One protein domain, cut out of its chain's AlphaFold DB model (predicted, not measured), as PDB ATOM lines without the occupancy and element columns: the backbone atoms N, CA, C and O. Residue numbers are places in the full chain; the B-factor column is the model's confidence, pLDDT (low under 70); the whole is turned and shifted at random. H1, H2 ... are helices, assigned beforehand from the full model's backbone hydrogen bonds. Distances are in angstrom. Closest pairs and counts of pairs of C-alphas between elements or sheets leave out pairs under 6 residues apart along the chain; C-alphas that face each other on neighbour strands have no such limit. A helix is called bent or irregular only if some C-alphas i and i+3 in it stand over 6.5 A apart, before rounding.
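Overview. This is residues 275 to 390 of the 424 residues of an uncharacterized protein of Gordonia sp. CNJ-863 (UniProt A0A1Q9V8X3). One long helix, H3, makes the length of the domain: near its last residues H1 and H5 pack beside it as a three-helix bundle, and near its first residues the short helix H2 folds back on it as a hairpin. H4 lies off to the side at the bundle's end, and a long stretch with no named element, residues 294 to 308, leads from the end of H1 to H2; residues 317 to 322, at the turn from H2 to H3, stick out. The printed part has 116 residues, with five named helices in the order H1, H2, H3, H4, H5 and no named strand: the class is all helix. It is loose, with a radius of gyration of the C-alphas of 18.5 A, and elongated, spanning 56 by 30 by 17 A.

Arrangement. H3, residues 322 to 356, and H5, residues 378 to 390, are the hubs, touching three other helices each. H1, residues 277 to 293, touches H3 at a shallow tilt of 9 degrees, opposite ways; their closest C-alphas, of Ser 279 and Leu 352, are 5.6 A apart. H5 touches H3 with H3's residues 348 to 356 alone, at a steep tilt of 42 degrees, the same way; the closest C-alphas, of Tyr 356 and Ala 389, are 6.3 A apart. H5 touches H1 with its residues 378 to 382 alone, opposite ways at a shallow tilt of 34 degrees, only just short of steep; the closest C-alphas, of Ala 283 and Pro 378, are 5.2 A apart. H2, residues 309 to 317, forms a helical hairpin with H3, whose residues 324 to 331 alone touch it, at a shallow tilt of 19 degrees; the closest C-alphas, of Leu 312 and Arg 328, are 6.7 A apart. H4, residues 362 to 372, only just touches H5, with 3 pairs of C-alphas within 8 A, the closest those of Val 372 and Phe 385 at 6.5 A. H3 and H4 are apart, but only just, at 8.0 A. In H1, H3, H4 and H5 every O i to N i+4 pair is within hydrogen-bond range; in H2 it is 4 of 5.

Along the chain. H3 measures 50.3 A from C-alpha 322 at (-28.959, 43.568, 23.907) to C-alpha 356 at (-54.382, 30.516, -17.494). H1 measures 24.1 A and begins at C-alpha 277, (-63.813, 30.385, -10.279). H5 measures 18.6 A and ends at C-alpha 390, (-54.191, 36.532, -23.017). H4 measures 15.2 A. H2 measures 14.3 A and is irregular: C-alphas 314 and 317 are 7.1 A apart.

Size, cuts and confidence. The two C-alphas farthest apart, of Asp 320 and Gly 390, are 56.6 A apart. The printed part has no cut. The link from H1 to H2, 15 residues, is long; the links from H2 to H3, H3 to H4 and H4 to H5 are tight. The mean pLDDT of the printed part is 91.1, and residues 315 to 317 and 319 are under 70.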
ATOM      1  N   GLN A 275     -62.891  35.166 -15.681       90.31
ATOM      2  CA  GLN A 275     -62.403  34.874 -14.334       90.31
ATOM      3  C   GLN A 275     -62.751  33.424 -13.976       90.31
ATOM      4  O   GLN A 275     -63.914  33.085 -13.761       90.31
ATOM      5  N   ALA A 276     -61.735  32.561 -13.915       92.75
ATOM      6  CA  ALA A 276     -61.897  31.185 -13.488       92.75
ATOM      7  C   ALA A 276     -62.297  31.178 -12.009       92.75
ATOM      8  O   ALA A 276     -61.692  31.871 -11.180       92.75
ATOM      9  N   GLU A 277     -63.317  30.399 -11.655       96.44
ATOM     10  CA  GLU A 277     -63.813  30.385 -10.279       96.44
ATOM     11  C   GLU A 277     -62.743  29.918  -9.284       96.44
ATOM     12  O   GLU A 277     -62.659  30.436  -8.172       96.44
ATOM     13  N   ALA A 278     -61.917  28.940  -9.675       96.81
ATOM     14  CA  ALA A 278     -60.850  28.408  -8.834       96.81
ATOM     15  C   ALA A 278     -59.782  29.473  -8.539       96.81
ATOM     16  O   ALA A 278     -59.473  29.707  -7.369       96.81
ATOM     17  N   SER A 279     -59.305  30.178  -9.566       97.38
ATOM     18  CA  SER A 279     -58.430  31.348  -9.422       97.38
ATOM     19  C   SER A 279     -59.048  32.460  -8.570       97.38
ATOM     20  O   SER A 279     -58.392  32.978  -7.669       97.38
ATOM     21  N   SER A 280     -60.331  32.772  -8.770       97.69
ATOM     22  CA  SER A 280     -61.030  33.812  -7.999       97.69
ATOM     23  C   SER A 280     -61.122  33.454  -6.510       97.69
ATOM     24  O   SER A 280     -60.861  34.284  -5.636       97.69
ATOM     25  N   ARG A 281     -61.430  32.185  -6.196       98.25
ATOM     26  CA  ARG A 281     -61.402  31.665  -4.820       98.25
ATOM     27  C   ARG A 281     -59.992  31.686  -4.232       98.25
ATOM     28  O   ARG A 281     -59.841  32.021  -3.061       98.25
ATOM     29  N   ALA A 282     -58.971  31.351  -5.020       98.31
ATOM     30  CA  ALA A 282     -57.581  31.396  -4.575       98.31
ATOM     31  C   ALA A 282     -57.130  32.829  -4.251       98.31
ATOM     32  O   ALA A 282     -56.477  33.031  -3.229       98.31
ATOM     33  N   ALA A 283     -57.526  33.824  -5.054       98.19
ATOM     34  CA  ALA A 283     -57.246  35.232  -4.782       98.19
ATOM     35  C   ALA A 283     -57.909  35.691  -3.472       98.19
ATOM     36  O   ALA A 283     -57.233  36.222  -2.592       98.19
ATOM     37  N   ALA A 284     -59.198  35.387  -3.276       98.38
ATOM     38  CA  ALA A 284     -59.906  35.703  -2.031       98.38
ATOM     39  C   ALA A 284     -59.286  35.005  -0.801       98.38
ATOM     40  O   ALA A 284     -59.158  35.600   0.273       98.38
ATOM     41  N   ALA A 285     -58.858  33.748  -0.951       98.44
ATOM     42  CA  ALA A 285     -58.155  33.017   0.100       98.44
ATOM     43  C   ALA A 285     -56.793  33.651   0.427       98.44
ATOM     44  O   ALA A 285     -56.439  33.750   1.602       98.44
ATOM     45  N   ALA A 286     -56.055  34.121  -0.583       98.19
ATOM     46  CA  ALA A 286     -54.795  34.830  -0.394       98.19
ATOM     47  C   ALA A 286     -54.994  36.165   0.339       98.19
ATOM     48  O   ALA A 286     -54.243  36.442   1.271       98.19
ATOM     49  N   VAL A 287     -56.038  36.939   0.012       98.19
ATOM     50  CA  VAL A 287     -56.399  38.162   0.759       98.19
ATOM     51  C   VAL A 287     -56.637  37.843   2.232       98.19
ATOM     52  O   VAL A 287     -56.041  38.463   3.111       98.19
ATOM     53  N   SER A 288     -57.474  36.841   2.517       97.94
ATOM     54  CA  SER A 288     -57.760  36.427   3.895       97.94
ATOM     55  C   SER A 288     -56.489  35.988   4.635       97.94
ATOM     56  O   SER A 288     -56.257  36.404   5.769       97.94
ATOM     57  N   ALA A 289     -55.629  35.204   3.981       97.75
ATOM     58  CA  ALA A 289     -54.387  34.716   4.570       97.75
ATOM     59  C   ALA A 289     -53.362  35.835   4.830       97.75
ATOM     60  O   ALA A 289     -52.725  35.830   5.882       97.75
ATOM     61  N   LEU A 290     -53.223  36.808   3.923       96.56
ATOM     62  CA  LEU A 290     -52.346  37.970   4.116       96.56
ATOM     63  C   LEU A 290     -52.861  38.879   5.239       96.56
ATOM     64  O   LEU A 290     -52.077  39.319   6.076       96.56
ATOM     65  N   ASN A 291     -54.178  39.084   5.328       96.12
ATOM     66  CA  ASN A 291     -54.784  39.831   6.432       96.12
ATOM     67  C   ASN A 291     -54.542  39.150   7.790       96.12
ATOM     68  O   ASN A 291     -54.273  39.828   8.778       96.12
ATOM     69  N   GLN A 292     -54.596  37.815   7.843       96.62
ATOM     70  CA  GLN A 292     -54.285  37.041   9.053       96.62
ATOM     71  C   GLN A 292     -52.789  37.014   9.389       96.62
ATOM     72  O   GLN A 292     -52.431  36.916  10.561       96.62
ATOM     73  N   LEU A 293     -51.913  37.066   8.380       95.62
ATOM     74  CA  LEU A 293     -50.467  37.170   8.580       95.62
ATOM     75  C   LEU A 293     -50.096  38.500   9.256       95.62
ATOM     76  O   LEU A 293     -49.150  38.540  10.041       95.62
ATOM     77  N   GLY A 294     -50.876  39.552   8.996       90.75
ATOM     78  CA  GLY A 294     -50.667  40.876   9.560       90.75
ATOM     79  C   GLY A 294     -49.538  41.649   8.866       90.75
ATOM     80  O   GLY A 294     -48.919  41.162   7.910       90.75
ATOM     81  N   PRO A 295     -49.276  42.888   9.316       90.88
ATOM     82  CA  PRO A 295     -48.258  43.734   8.712       90.88
ATOM     83  C   PRO A 295     -46.865  43.117   8.862       90.88
ATOM     84  O   PRO A 295     -46.586  42.383   9.812       90.88
ATOM     85  N   ARG A 296     -45.978  43.455   7.920       90.56
ATOM     86  CA  ARG A 296     -44.549  43.138   8.028       90.56
ATOM     87  C   ARG A 296     -44.011  43.674   9.367       90.56
ATOM     88  O   ARG A 296     -44.373  44.799   9.724       90.56
ATOM     89  N   PRO A 297     -43.162  42.917  10.092       91.94
ATOM     90  CA  PRO A 297     -42.510  43.412  11.299       91.94
ATOM     91  C   PRO A 297     -41.829  44.763  11.059       91.94
ATOM     92  O   PRO A 297     -41.178  44.949  10.030       91.94
ATOM     93  N   ASP A 298     -41.990  45.690  12.003       90.62
ATOM     94  CA  ASP A 298     -41.365  47.008  11.930       90.62
ATOM     95  C   ASP A 298     -39.846  46.878  12.077       90.62
ATOM     96  O   ASP A 298     -39.348  46.350  13.074       90.62
ATOM     97  N   THR A 299     -39.121  47.339  11.062       89.12
ATOM     98  CA  THR A 299     -37.656  47.353  11.029       89.12
ATOM     99  C   THR A 299     -37.082  48.746  11.275       89.12
ATOM    100  O   THR A 299     -35.880  48.948  11.110       89.12
ATOM    101  N   ALA A 300     -37.908  49.723  11.667       89.38
ATOM    102  CA  ALA A 300     -37.440  51.053  12.023       89.38
ATOM    103  C   ALA A 300     -36.383  50.980  13.139       89.38
ATOM    104  O   ALA A 300     -36.576  50.343  14.173       89.38
ATOM    105  N   GLY A 301     -35.250  51.651  12.920       84.50
ATOM    106  CA  GLY A 301     -34.124  51.660  13.860       84.50
ATOM    107  C   GLY A 301     -33.087  50.552  13.647       84.50
ATOM    108  O   GLY A 301     -32.095  50.537  14.372       84.50
ATOM    109  N   PHE A 302     -33.262  49.684  12.646       85.06
ATOM    110  CA  PHE A 302     -32.284  48.667  12.248       85.06
ATOM    111  C   PHE A 302     -31.863  48.882  10.792       85.06
ATOM    112  O   PHE A 302     -32.702  49.193   9.946       85.06
ATOM    113  N   SER A 303     -30.574  48.731  10.481       85.00
ATOM    114  CA  SER A 303     -30.125  48.737   9.085       85.00
ATOM    115  C   SER A 303     -30.315  47.360   8.442       85.00
ATOM    116  O   SER A 303     -30.312  46.339   9.128       85.00
ATOM    117  N   ASP A 304     -30.401  47.307   7.109       81.50
ATOM    118  CA  ASP A 304     -30.449  46.034   6.370       81.50
ATOM    119  C   ASP A 304     -29.229  45.140   6.665       81.50
ATOM    120  O   ASP A 304     -29.324  43.914   6.644       81.50
ATOM    121  N   ILE A 305     -28.081  45.750   6.982       82.50
ATOM    122  CA  ILE A 305     -26.857  45.040   7.375       82.50
ATOM    123  C   ILE A 305     -27.030  44.381   8.749       82.50
ATOM    124  O   ILE A 305     -26.516  43.285   8.960       82.50
ATOM    125  N   ASP A 306     -27.756  45.012   9.675       80.19
ATOM    126  CA  ASP A 306     -27.982  44.479  11.025       80.19
ATOM    127  C   ASP A 306     -28.920  43.272  11.027       80.19
ATOM    128  O   ASP A 306     -28.816  42.414  11.899       80.19
ATOM    129  N   LEU A 307     -29.814  43.189  10.042       82.44
ATOM    130  CA  LEU A 307     -30.782  42.100   9.892       82.44
ATOM    131  C   LEU A 307     -30.312  41.010   8.920       82.44
ATOM    132  O   LEU A 307     -31.017  40.024   8.715       82.44
ATOM    133  N   ASN A 308     -29.131  41.172   8.320       83.06
ATOM    134  CA  ASN A 308     -28.573  40.197   7.396       83.06
ATOM    135  C   ASN A 308     -28.150  38.913   8.150       83.06
ATOM    136  O   ASN A 308     -27.342  39.007   9.079       83.06
ATOM    137  N   PRO A 309     -28.610  37.715   7.735       77.31
ATOM    138  CA  PRO A 309     -28.293  36.456   8.418       77.31
ATOM    139  C   PRO A 309     -26.789  36.196   8.593       77.31
ATOM    140  O   PRO A 309     -26.349  35.818   9.675       77.31
ATOM    141  N   VAL A 310     -25.980  36.499   7.573       79.06
ATOM    142  CA  VAL A 310     -24.517  36.325   7.610       79.06
ATOM    143  C   VAL A 310     -23.880  37.278   8.620       79.06
ATOM    144  O   VAL A 310     -22.972  36.906   9.361       79.06
ATOM    145  N   MET A 311     -24.368  38.518   8.698       79.56
ATOM    146  CA  MET A 311     -23.861  39.486   9.673       79.56
ATOM    147  C   MET A 311     -24.243  39.113  11.104       79.56
ATOM    148  O   MET A 311     -23.432  39.298  12.012       79.56
ATOM    149  N   LEU A 312     -25.436  38.555  11.310       79.56
ATOM    150  CA  LEU A 312     -25.889  38.062  12.610       79.56
ATOM    151  C   LEU A 312     -25.061  36.868  13.107       79.56
ATOM    152  O   LEU A 312     -24.808  36.770  14.310       79.56
ATOM    153  N   GLU A 313     -24.606  36.000  12.199       77.00
ATOM    154  CA  GLU A 313     -23.677  34.907  12.506       77.00
ATOM    155  C   GLU A 313     -22.271  35.421  12.842       77.00
ATOM    156  O   GLU A 313     -21.682  35.003  13.836       77.00
ATOM    157  N   ILE A 314     -21.744  36.382  12.074       74.62
ATOM    158  CA  ILE A 314     -20.425  36.985  12.335       74.62
ATOM    159  C   ILE A 314     -20.405  37.720  13.688       74.62
ATOM    160  O   ILE A 314     -19.409  37.672  14.411       74.62
ATOM    161  N   ARG A 315     -21.507  38.385  14.060       69.38
ATOM    162  CA  ARG A 315     -21.659  39.112  15.333       69.38
ATOM    163  C   ARG A 315     -21.955  38.207  16.536       69.38
ATOM    164  O   ARG A 315     -22.018  38.687  17.662       69.38
ATOM    165  N   ALA A 316     -22.043  36.885  16.358       64.25
ATOM    166  CA  ALA A 316     -22.263  35.930  17.452       64.25
ATOM    167  C   ALA A 316     -21.148  35.908  18.528       64.25
ATOM    168  O   ALA A 316     -21.271  35.198  19.524       64.25
ATOM    169  N   ALA A 317     -20.080  36.696  18.360       63.72
ATOM    170  CA  ALA A 317     -18.990  36.853  19.318       63.72
ATOM    171  C   ALA A 317     -19.402  37.496  20.661       63.72
ATOM    172  O   ALA A 317     -18.688  37.311  21.645       63.72
ATOM    173  N   ASN A 318     -20.528  38.221  20.727       70.50
ATOM    174  CA  ASN A 318     -21.086  38.730  21.986       70.50
ATOM    175  C   ASN A 318     -22.581  38.366  22.121       70.50
ATOM    176  O   ASN A 318     -23.456  39.168  21.793       70.50
ATOM    177  N   PRO A 319     -22.906  37.138  22.564       69.50
ATOM    178  CA  PRO A 319     -24.285  36.644  22.604       69.50
ATOM    179  C   PRO A 319     -25.193  37.422  23.571       69.50
ATOM    180  O   PRO A 319     -26.411  37.392  23.389       69.50
ATOM    181  N   ASP A 320     -24.605  38.138  24.533       81.44
ATOM    182  CA  ASP A 320     -25.308  38.880  25.582       81.44
ATOM    183  C   ASP A 320     -25.541  40.361  25.237       81.44
ATOM    184  O   ASP A 320     -26.150  41.083  26.028       81.44
ATOM    185  N   ASP A 321     -25.077  40.837  24.073       84.19
ATOM    186  CA  ASP A 321     -25.339  42.209  23.641       84.19
ATOM    187  C   ASP A 321     -26.845  42.422  23.363       84.19
ATOM    188  O   ASP A 321     -27.419  41.753  22.493       84.19
ATOM    189  N   PRO A 322     -27.522  43.355  24.067       85.62
ATOM    190  CA  PRO A 322     -28.959  43.568  23.907       85.62
ATOM    191  C   PRO A 322     -29.373  43.975  22.489       85.62
ATOM    192  O   PRO A 322     -30.482  43.642  22.062       85.62
ATOM    193  N   HIS A 323     -28.507  44.687  21.760       84.06
ATOM    194  CA  HIS A 323     -28.782  45.083  20.382       84.06
ATOM    195  C   HIS A 323     -28.740  43.868  19.449       84.06
ATOM    196  O   HIS A 323     -29.712  43.625  18.734       84.06
ATOM    197  N   ASP A 324     -27.704  43.033  19.533       83.06
ATOM    198  CA  ASP A 324     -27.619  41.803  18.741       83.06
ATOM    199  C   ASP A 324     -28.753  40.807  19.046       83.06
ATOM    200  O   ASP A 324     -29.268  40.147  18.137       83.06
ATOM    201  N   ILE A 325     -29.197  40.703  20.305       85.06
ATOM    202  CA  ILE A 325     -30.384  39.907  20.664       85.06
ATOM    203  C   ILE A 325     -31.632  40.453  19.953       85.06
ATOM    204  O   ILE A 325     -32.392  39.673  19.368       85.06
ATOM    205  N   ALA A 326     -31.840  41.773  19.965       87.44
ATOM    206  CA  ALA A 326     -32.973  42.405  19.295       87.44
ATOM    207  C   ALA A 326     -32.937  42.183  17.771       87.44
ATOM    208  O   ALA A 326     -33.958  41.801  17.194       87.44
ATOM    209  N   CYS A 327     -31.765  42.328  17.140       87.62
ATOM    210  CA  CYS A 327     -31.574  42.070  15.712       87.62
ATOM    211  C   CYS A 327     -31.904  40.615  15.347       87.62
ATOM    212  O   CYS A 327     -32.658  40.382  14.405       87.62
ATOM    213  N   ARG A 328     -31.428  39.627  16.125       86.56
ATOM    214  CA  ARG A 328     -31.717  38.197  15.887       86.56
ATOM    215  C   ARG A 328     -33.206  37.869  15.998       86.56
ATOM    216  O   ARG A 328     -33.741  37.130  15.171       86.56
ATOM    217  N   VAL A 329     -33.886  38.408  17.012       89.31
ATOM    218  CA  VAL A 329     -35.333  38.201  17.192       89.31
ATOM    219  C   VAL A 329     -36.119  38.829  16.042       89.31
ATOM    220  O   VAL A 329     -37.047  38.204  15.527       89.31
ATOM    221  N   LEU A 330     -35.760  40.048  15.633       91.19
ATOM    222  CA  LEU A 330     -36.430  40.742  14.538       91.19
ATOM    223  C   LEU A 330     -36.184  40.057  13.189       91.19
ATOM    224  O   LEU A 330     -37.143  39.837  12.455       91.19
ATOM    225  N   ALA A 331     -34.943  39.666  12.890       89.50
ATOM    226  CA  ALA A 331     -34.595  38.959  11.659       89.50
ATOM    227  C   ALA A 331     -35.362  37.638  11.526       89.50
ATOM    228  O   ALA A 331     -35.959  37.396  10.483       89.50
ATOM    229  N   ARG A 332     -35.467  36.846  12.605       89.88
ATOM    230  CA  ARG A 332     -36.276  35.617  12.602       89.88
ATOM    231  C   ARG A 332     -37.753  35.894  12.324       89.88
ATOM    232  O   ARG A 332     -38.363  35.215  11.511       89.88
ATOM    233  N   ARG A 333     -38.343  36.899  12.980       91.69
ATOM    234  CA  ARG A 333     -39.747  37.279  12.728       91.69
ATOM    235  C   ARG A 333     -39.958  37.748  11.293       91.69
ATOM    236  O   ARG A 333     -41.027  37.522  10.730       91.69
ATOM    237  N   LEU A 334     -38.971  38.441  10.730       92.06
ATOM    238  CA  LEU A 334     -39.011  38.905   9.355       92.06
ATOM    239  C   LEU A 334     -38.931  37.732   8.372       92.06
ATOM    240  O   LEU A 334     -39.747  37.683   7.458       92.06
ATOM    241  N   GLU A 335     -38.018  36.791   8.592       91.31
ATOM    242  CA  GLU A 335     -37.886  35.553   7.815       91.31
ATOM    243  C   GLU A 335     -39.178  34.725   7.874       91.31
ATOM    244  O   GLU A 335     -39.780  34.448   6.842       91.31
ATOM    245  N   GLU A 336     -39.709  34.456   9.072       93.62
ATOM    246  CA  GLU A 336     -40.982  33.742   9.253       93.62
ATOM    247  C   GLU A 336     -42.155  34.440   8.538       93.62
ATOM    248  O   GLU A 336     -43.045  33.786   7.983       93.62
ATOM    249  N   HIS A 337     -42.189  35.778   8.554       94.56
ATOM    250  CA  HIS A 337     -43.198  36.556   7.829       94.56
ATOM    251  C   HIS A 337     -43.021  36.433   6.313       94.56
ATOM    252  O   HIS A 337     -43.999  36.175   5.607       94.56
ATOM    253  N   GLN A 338     -41.786  36.561   5.821       93.19
ATOM    254  CA  GLN A 338     -41.435  36.437   4.407       93.19
ATOM    255  C   GLN A 338     -41.757  35.045   3.866       93.19
ATOM    256  O   GLN A 338     -42.414  34.952   2.832       93.19
ATOM    257  N   ASP A 339     -41.408  33.983   4.588       95.06
ATOM    258  CA  ASP A 339     -41.697  32.598   4.211       95.06
ATOM    259  C   ASP A 339     -43.200  32.346   4.110       95.06
ATOM    260  O   ASP A 339     -43.703  31.800   3.122       95.06
ATOM    261  N   ARG A 340     -43.964  32.791   5.112       96.75
ATOM    262  CA  ARG A 340     -45.426  32.647   5.099       96.75
ATOM    263  C   ARG A 340     -46.058  33.454   3.973       96.75
ATOM    264  O   ARG A 340     -46.965  32.948   3.311       96.75
ATOM    265  N   SER A 341     -45.586  34.678   3.743       95.75
ATOM    266  CA  SER A 341     -46.033  35.508   2.623       95.75
ATOM    267  C   SER A 341     -45.729  34.825   1.289       95.75
ATOM    268  O   SER A 341     -46.626  34.679   0.457       95.75
ATOM    269  N   HIS A 342     -44.510  34.310   1.121       95.56
ATOM    270  CA  HIS A 342     -44.083  33.570  -0.059       95.56
ATOM    271  C   HIS A 342     -44.977  32.349  -0.310       95.56
ATOM    272  O   HIS A 342     -45.476  32.181  -1.417       95.56
ATOM    273  N   ILE A 343     -45.286  31.544   0.712       97.56
ATOM    274  CA  ILE A 343     -46.193  30.389   0.581       97.56
ATOM    275  C   ILE A 343     -47.584  30.810   0.085       97.56
ATOM    276  O   ILE A 343     -48.171  30.124  -0.756       97.56
ATOM    277  N   ILE A 344     -48.133  31.920   0.592       98.12
ATOM    278  CA  ILE A 344     -49.445  32.426   0.163       98.12
ATOM    279  C   ILE A 344     -49.405  32.819  -1.321       98.12
ATOM    280  O   ILE A 344     -50.252  32.369  -2.100       98.12
ATOM    281  N   TRP A 345     -48.399  33.594  -1.726       97.88
ATOM    282  CA  TRP A 345     -48.235  34.045  -3.110       97.88
ATOM    283  C   TRP A 345     -47.924  32.911  -4.085       97.88
ATOM    284  O   TRP A 345     -48.474  32.895  -5.187       97.88
ATOM    285  N   SER A 346     -47.119  31.931  -3.679       97.56
ATOM    286  CA  SER A 346     -46.792  30.749  -4.481       97.56
ATOM    287  C   SER A 346     -48.018  29.861  -4.696       97.56
ATOM    288  O   SER A 346     -48.227  29.357  -5.798       97.56
ATOM    289  N   ARG A 347     -48.899  29.720  -3.692       98.25
ATOM    290  CA  ARG A 347     -50.181  29.006  -3.853       98.25
ATOM    291  C   ARG A 347     -51.112  29.703  -4.836       98.25
ATOM    292  O   ARG A 347     -51.674  29.029  -5.700       98.25
ATOM    293  N   LEU A 348     -51.263  31.025  -4.718       98.50
ATOM    294  CA  LEU A 348     -52.061  31.810  -5.660       98.50
ATOM    295  C   LEU A 348     -51.488  31.692  -7.072       98.50
ATOM    296  O   LEU A 348     -52.180  31.226  -7.969       98.50
ATOM    297  N   THR A 349     -50.209  32.024  -7.249       98.25
ATOM    298  CA  THR A 349     -49.511  31.958  -8.541       98.25
ATOM    299  C   THR A 349     -49.615  30.571  -9.163       98.25
ATOM    300  O   THR A 349     -49.964  30.452 -10.329       98.25
ATOM    301  N   GLY A 350     -49.425  29.506  -8.379       98.00
ATOM    302  CA  GLY A 350     -49.582  28.135  -8.859       98.00
ATOM    303  C   GLY A 350     -50.996  27.819  -9.359       98.00
ATOM    304  O   GLY A 350     -51.136  27.080 -10.332       98.00
ATOM    305  N   GLN A 351     -52.043  28.368  -8.732       98.44
ATOM    306  CA  GLN A 351     -53.413  28.230  -9.235       98.44
ATOM    307  C   GLN A 351     -53.627  29.023 -10.528       98.44
ATOM    308  O   GLN A 351     -54.159  28.462 -11.482       98.44
ATOM    309  N   LEU A 352     -53.175  30.280 -10.580       98.38
ATOM    310  CA  LEU A 352     -53.308  31.127 -11.769       98.38
ATOM    311  C   LEU A 352     -52.595  30.506 -12.979       98.38
ATOM    312  O   LEU A 352     -53.160  30.442 -14.065       98.38
ATOM    313  N   THR A 353     -51.386  29.978 -12.785       97.94
ATOM    314  CA  THR A 353     -50.621  29.287 -13.828       97.94
ATOM    315  C   THR A 353     -51.364  28.075 -14.386       97.94
ATOM    316  O   THR A 353     -51.371  27.873 -15.597       97.94
ATOM    317  N   ARG A 354     -52.010  27.272 -13.528       97.06
ATOM    318  CA  ARG A 354     -52.801  26.116 -13.981       97.06
ATOM    319  C   ARG A 354     -54.035  26.528 -14.776       97.06
ATOM    320  O   ARG A 354     -54.359  25.854 -15.742       97.06
ATOM    321  N   ASP A 355     -54.707  27.598 -14.365       97.31
ATOM    322  CA  ASP A 355     -55.955  28.019 -15.004       97.31
ATOM    323  C   ASP A 355     -55.707  28.798 -16.306       97.31
ATOM    324  O   ASP A 355     -56.507  28.690 -17.230       97.31
ATOM    325  N   TYR A 356     -54.610  29.562 -16.399       97.75
ATOM    326  CA  TYR A 356     -54.382  30.516 -17.494       97.75
ATOM    327  C   TYR A 356     -53.173  30.224 -18.389       97.75
ATOM    328  O   TYR A 356     -53.046  30.862 -19.425       97.75
ATOM    329  N   LEU A 357     -52.262  29.314 -18.023       97.00
ATOM    330  CA  LEU A 357     -51.022  29.048 -18.781       97.00
ATOM    331  C   LEU A 357     -50.790  27.549 -19.040       97.00
ATOM    332  O   LEU A 357     -49.648  27.117 -19.215       97.00
ATOM    333  N   TYR A 358     -51.852  26.741 -19.035       92.81
ATOM    334  CA  TYR A 358     -51.750  25.282 -19.162       92.81
ATOM    335  C   TYR A 358     -51.192  24.832 -20.525       92.81
ATOM    336  O   TYR A 358     -50.469  23.843 -20.577       92.81
ATOM    337  N   GLU A 359     -51.454  25.602 -21.583       92.31
ATOM    338  CA  GLU A 359     -50.954  25.423 -22.959       92.31
ATOM    339  C   GLU A 359     -49.685  26.247 -23.255       92.31
ATOM    340  O   GLU A 359     -49.332  26.465 -24.407       92.31
ATOM    341  N   VAL A 360     -49.003  26.768 -22.234       95.50
ATOM    342  CA  VAL A 360     -47.743  27.509 -22.405       95.50
ATOM    343  C   VAL A 360     -46.603  26.676 -21.841       95.50
ATOM    344  O   VAL A 360     -46.683  26.244 -20.687       95.50
ATOM    345  N   ASN A 361     -45.535  26.485 -22.617       93.25
ATOM    346  CA  ASN A 361     -44.384  25.700 -22.180       93.25
ATOM    347  C   ASN A 361     -43.669  26.331 -20.966       93.25
ATOM    348  O   ASN A 361     -43.827  27.521 -20.674       93.25
ATOM    349  N   SER A 362     -42.879  25.541 -20.231       92.00
ATOM    350  CA  SER A 362     -42.226  26.001 -18.992       92.00
ATOM    351  C   SER A 362     -41.326  27.219 -19.171       92.00
ATOM    352  O   SER A 362     -41.314  28.082 -18.295       92.00
ATOM    353  N   ARG A 363     -40.611  27.328 -20.296       91.00
ATOM    354  CA  ARG A 363     -39.679  28.434 -20.547       91.00
ATOM    355  C   ARG A 363     -40.408  29.768 -20.684       91.00
ATOM    356  O   ARG A 363     -40.090  30.718 -19.972       91.00
ATOM    357  N   VAL A 364     -41.415  29.836 -21.557       94.50
ATOM    358  CA  VAL A 364     -42.215  31.056 -21.747       94.50
ATOM    359  C   VAL A 364     -43.016  31.366 -20.484       94.50
ATOM    360  O   VAL A 364     -43.119  32.520 -20.075       94.50
ATOM    361  N   ARG A 365     -43.539  30.332 -19.816       95.56
ATOM    362  CA  ARG A 365     -44.225  30.460 -18.526       95.56
ATOM    363  C   ARG A 365     -43.307  31.045 -17.448       95.56
ATOM    364  O   ARG A 365     -43.759  31.900 -16.698       95.56
ATOM    365  N   GLY A 366     -42.044  30.630 -17.376       93.75
ATOM    366  CA  GLY A 366     -41.047  31.194 -16.461       93.75
ATOM    367  C   GLY A 366     -40.859  32.693 -16.687       93.75
ATOM    368  O   GLY A 366     -41.125  33.482 -15.782       93.75
ATOM    369  N   ALA A 367     -40.550  33.087 -17.928       93.31
ATOM    370  CA  ALA A 367     -40.406  34.496 -18.306       93.31
ATOM    371  C   ALA A 367     -41.679  35.315 -18.016       93.31
ATOM    372  O   ALA A 367     -41.615  36.456 -17.565       93.31
ATOM    373  N   PHE A 368     -42.859  34.727 -18.226       96.31
ATOM    374  CA  PHE A 368     -44.131  35.356 -17.879       96.31
ATOM    375  C   PHE A 368     -44.270  35.616 -16.372       96.31
ATOM    376  O   PHE A 368     -44.678  36.706 -15.965       96.31
ATOM    377  N   LEU A 369     -43.954  34.623 -15.538       95.44
ATOM    378  CA  LEU A 369     -44.064  34.739 -14.082       95.44
ATOM    379  C   LEU A 369     -43.092  35.794 -13.534       95.44
ATOM    380  O   LEU A 369     -43.468  36.572 -12.654       95.44
ATOM    381  N   GLU A 370     -41.886  35.856 -14.098       93.25
ATOM    382  CA  GLU A 370     -40.880  36.874 -13.784       93.25
ATOM    383  C   GLU A 370     -41.297  38.278 -14.232       93.25
ATOM    384  O   GLU A 370     -41.002  39.242 -13.528       93.25
ATOM    385  N   ALA A 371     -42.016  38.400 -15.351       92.88
ATOM    386  CA  ALA A 371     -42.501  39.675 -15.872       92.88
ATOM    387  C   ALA A 371     -43.703  40.231 -15.092       92.88
ATOM    388  O   ALA A 371     -43.794  41.433 -14.852       92.88
ATOM    389  N   VAL A 372     -44.669  39.386 -14.714       92.50
ATOM    390  CA  VAL A 372     -45.931  39.869 -14.125       92.50
ATOM    391  C   VAL A 372     -45.810  40.136 -12.627       92.50
ATOM    392  O   VAL A 372     -46.441  41.091 -12.168       92.50
ATOM    393  N   GLN A 373     -45.041  39.300 -11.914       89.88
ATOM    394  CA  GLN A 373     -44.777  39.228 -10.464       89.88
ATOM    395  C   GLN A 373     -45.952  39.513  -9.500       89.88
ATOM    396  O   GLN A 373     -46.734  40.449  -9.681       89.88
ATOM    397  N   PRO A 374     -46.063  38.777  -8.382       89.75
ATOM    398  CA  PRO A 374     -46.963  39.147  -7.291       89.75
ATOM    399  C   PRO A 374     -46.785  40.602  -6.820       89.75
ATOM    400  O   PRO A 374     -45.673  41.126  -6.779       89.75
ATOM    401  N   GLN A 375     -47.887  41.265  -6.456       83.31
ATOM    402  CA  GLN A 375     -47.889  42.647  -5.937       83.31
ATOM    403  C   GLN A 375     -48.504  42.689  -4.541       83.31
ATOM    404  O   GLN A 375     -48.491  41.691  -3.837       83.31
ATOM    405  N   THR A 376     -49.004  43.839  -4.098       85.12
ATOM    406  CA  THR A 376     -49.592  43.995  -2.763       85.12
ATOM    407  C   THR A 376     -51.019  43.464  -2.660       85.12
ATOM    408  O   THR A 376     -51.403  43.009  -1.587       85.12
ATOM    409  N   ASP A 377     -51.796  43.495  -3.746       94.75
ATOM    410  CA  ASP A 377     -53.192  43.043  -3.764       94.75
ATOM    411  C   ASP A 377     -53.351  41.748  -4.592       94.75
ATOM    412  O   ASP A 377     -53.105  41.755  -5.803       94.75
ATOM    413  N   PRO A 378     -53.761  40.624  -3.969       97.44
ATOM    414  CA  PRO A 378     -54.053  39.377  -4.671       97.44
ATOM    415  C   PRO A 378     -55.111  39.475  -5.776       97.44
ATOM    416  O   PRO A 378     -55.006  38.743  -6.762       97.44
ATOM    417  N   HIS A 379     -56.118  40.342  -5.639       97.19
ATOM    418  CA  HIS A 379     -57.147  40.523  -6.666       97.19
ATOM    419  C   HIS A 379     -56.593  41.270  -7.878       97.19
ATOM    420  O   HIS A 379     -56.760  40.815  -9.008       97.19
ATOM    421  N   GLU A 380     -55.861  42.359  -7.644       95.25
ATOM    422  CA  GLU A 380     -55.182  43.089  -8.716       95.25
ATOM    423  C   GLU A 380     -54.162  42.195  -9.438       95.25
ATOM    424  O   GLU A 380     -54.072  42.202 -10.668       95.25
ATOM    425  N   TYR A 381     -53.422  41.375  -8.683       96.06
ATOM    426  CA  TYR A 381     -52.496  40.402  -9.256       96.06
ATOM    427  C   TYR A 381     -53.215  39.376 -10.136       96.06
ATOM    428  O   TYR A 381     -52.765  39.132 -11.253       96.06
ATOM    429  N   HIS A 382     -54.342  38.813  -9.684       97.06
ATOM    430  CA  HIS A 382     -55.156  37.893 -10.487       97.06
ATOM    431  C   HIS A 382     -55.617  38.541 -11.798       97.06
ATOM    432  O   HIS A 382     -55.429  37.952 -12.865       97.06
ATOM    433  N   ASP A 383     -56.157  39.760 -11.749       95.06
ATOM    434  CA  ASP A 383     -56.615  40.444 -12.958       95.06
ATOM    435  C   ASP A 383     -55.466  40.757 -13.921       95.06
ATOM    436  O   ASP A 383     -55.583  40.472 -15.117       95.06
ATOM    437  N   ARG A 384     -54.328  41.265 -13.427       94.31
ATOM    438  CA  ARG A 384     -53.159  41.515 -14.283       94.31
ATOM    439  C   ARG A 384     -52.618  40.223 -14.889       94.31
ATOM    440  O   ARG A 384     -52.303  40.211 -16.080       94.31
ATOM    441  N   PHE A 385     -52.531  39.148 -14.108       96.56
ATOM    442  CA  PHE A 385     -52.083  37.837 -14.576       96.56
ATOM    443  C   PHE A 385     -52.962  37.352 -15.726       96.56
ATOM    444  O   PHE A 385     -52.464  37.090 -16.814       96.56
ATOM    445  N   ARG A 386     -54.279  37.316 -15.519       96.50
ATOM    446  CA  ARG A 386     -55.256  36.872 -16.519       96.50
ATOM    447  C   ARG A 386     -55.208  37.710 -17.797       96.50
ATOM    448  O   ARG A 386     -55.216  37.164 -18.895       96.50
ATOM    449  N   ILE A 387     -55.140  39.035 -17.666       95.69
ATOM    450  CA  ILE A 387     -55.094  39.939 -18.821       95.69
ATOM    451  C   ILE A 387     -53.788  39.778 -19.605       95.69
ATOM    452  O   ILE A 387     -53.805  39.780 -20.835       95.69
ATOM    453  N   THR A 388     -52.660  39.614 -18.913       96.12
ATOM    454  CA  THR A 388     -51.361  39.420 -19.570       96.12
ATOM    455  C   THR A 388     -51.265  38.036 -20.208       96.12
ATOM    456  O   THR A 388     -50.730  37.923 -21.308       96.12
ATOM    457  N   ALA A 389     -51.822  36.998 -19.572       97.44
ATOM    458  CA  ALA A 389     -51.841  35.631 -20.097       97.44
ATOM    459  C   ALA A 389     -52.541  35.547 -21.462       97.44
ATOM    460  O   ALA A 389     -52.094  34.793 -22.320       97.44
ATOM    461  N   GLY A 390     -53.533  36.409 -21.714       96.69
ATOM    462  CA  GLY A 390     -54.191  36.532 -23.017       96.69
ATOM    463  C   GLY A 390     -53.257  36.861 -24.189       96.69
ATOM    464  O   GLY A 390     -53.564  36.529 -25.331       96.69
TER     465      GLY A 390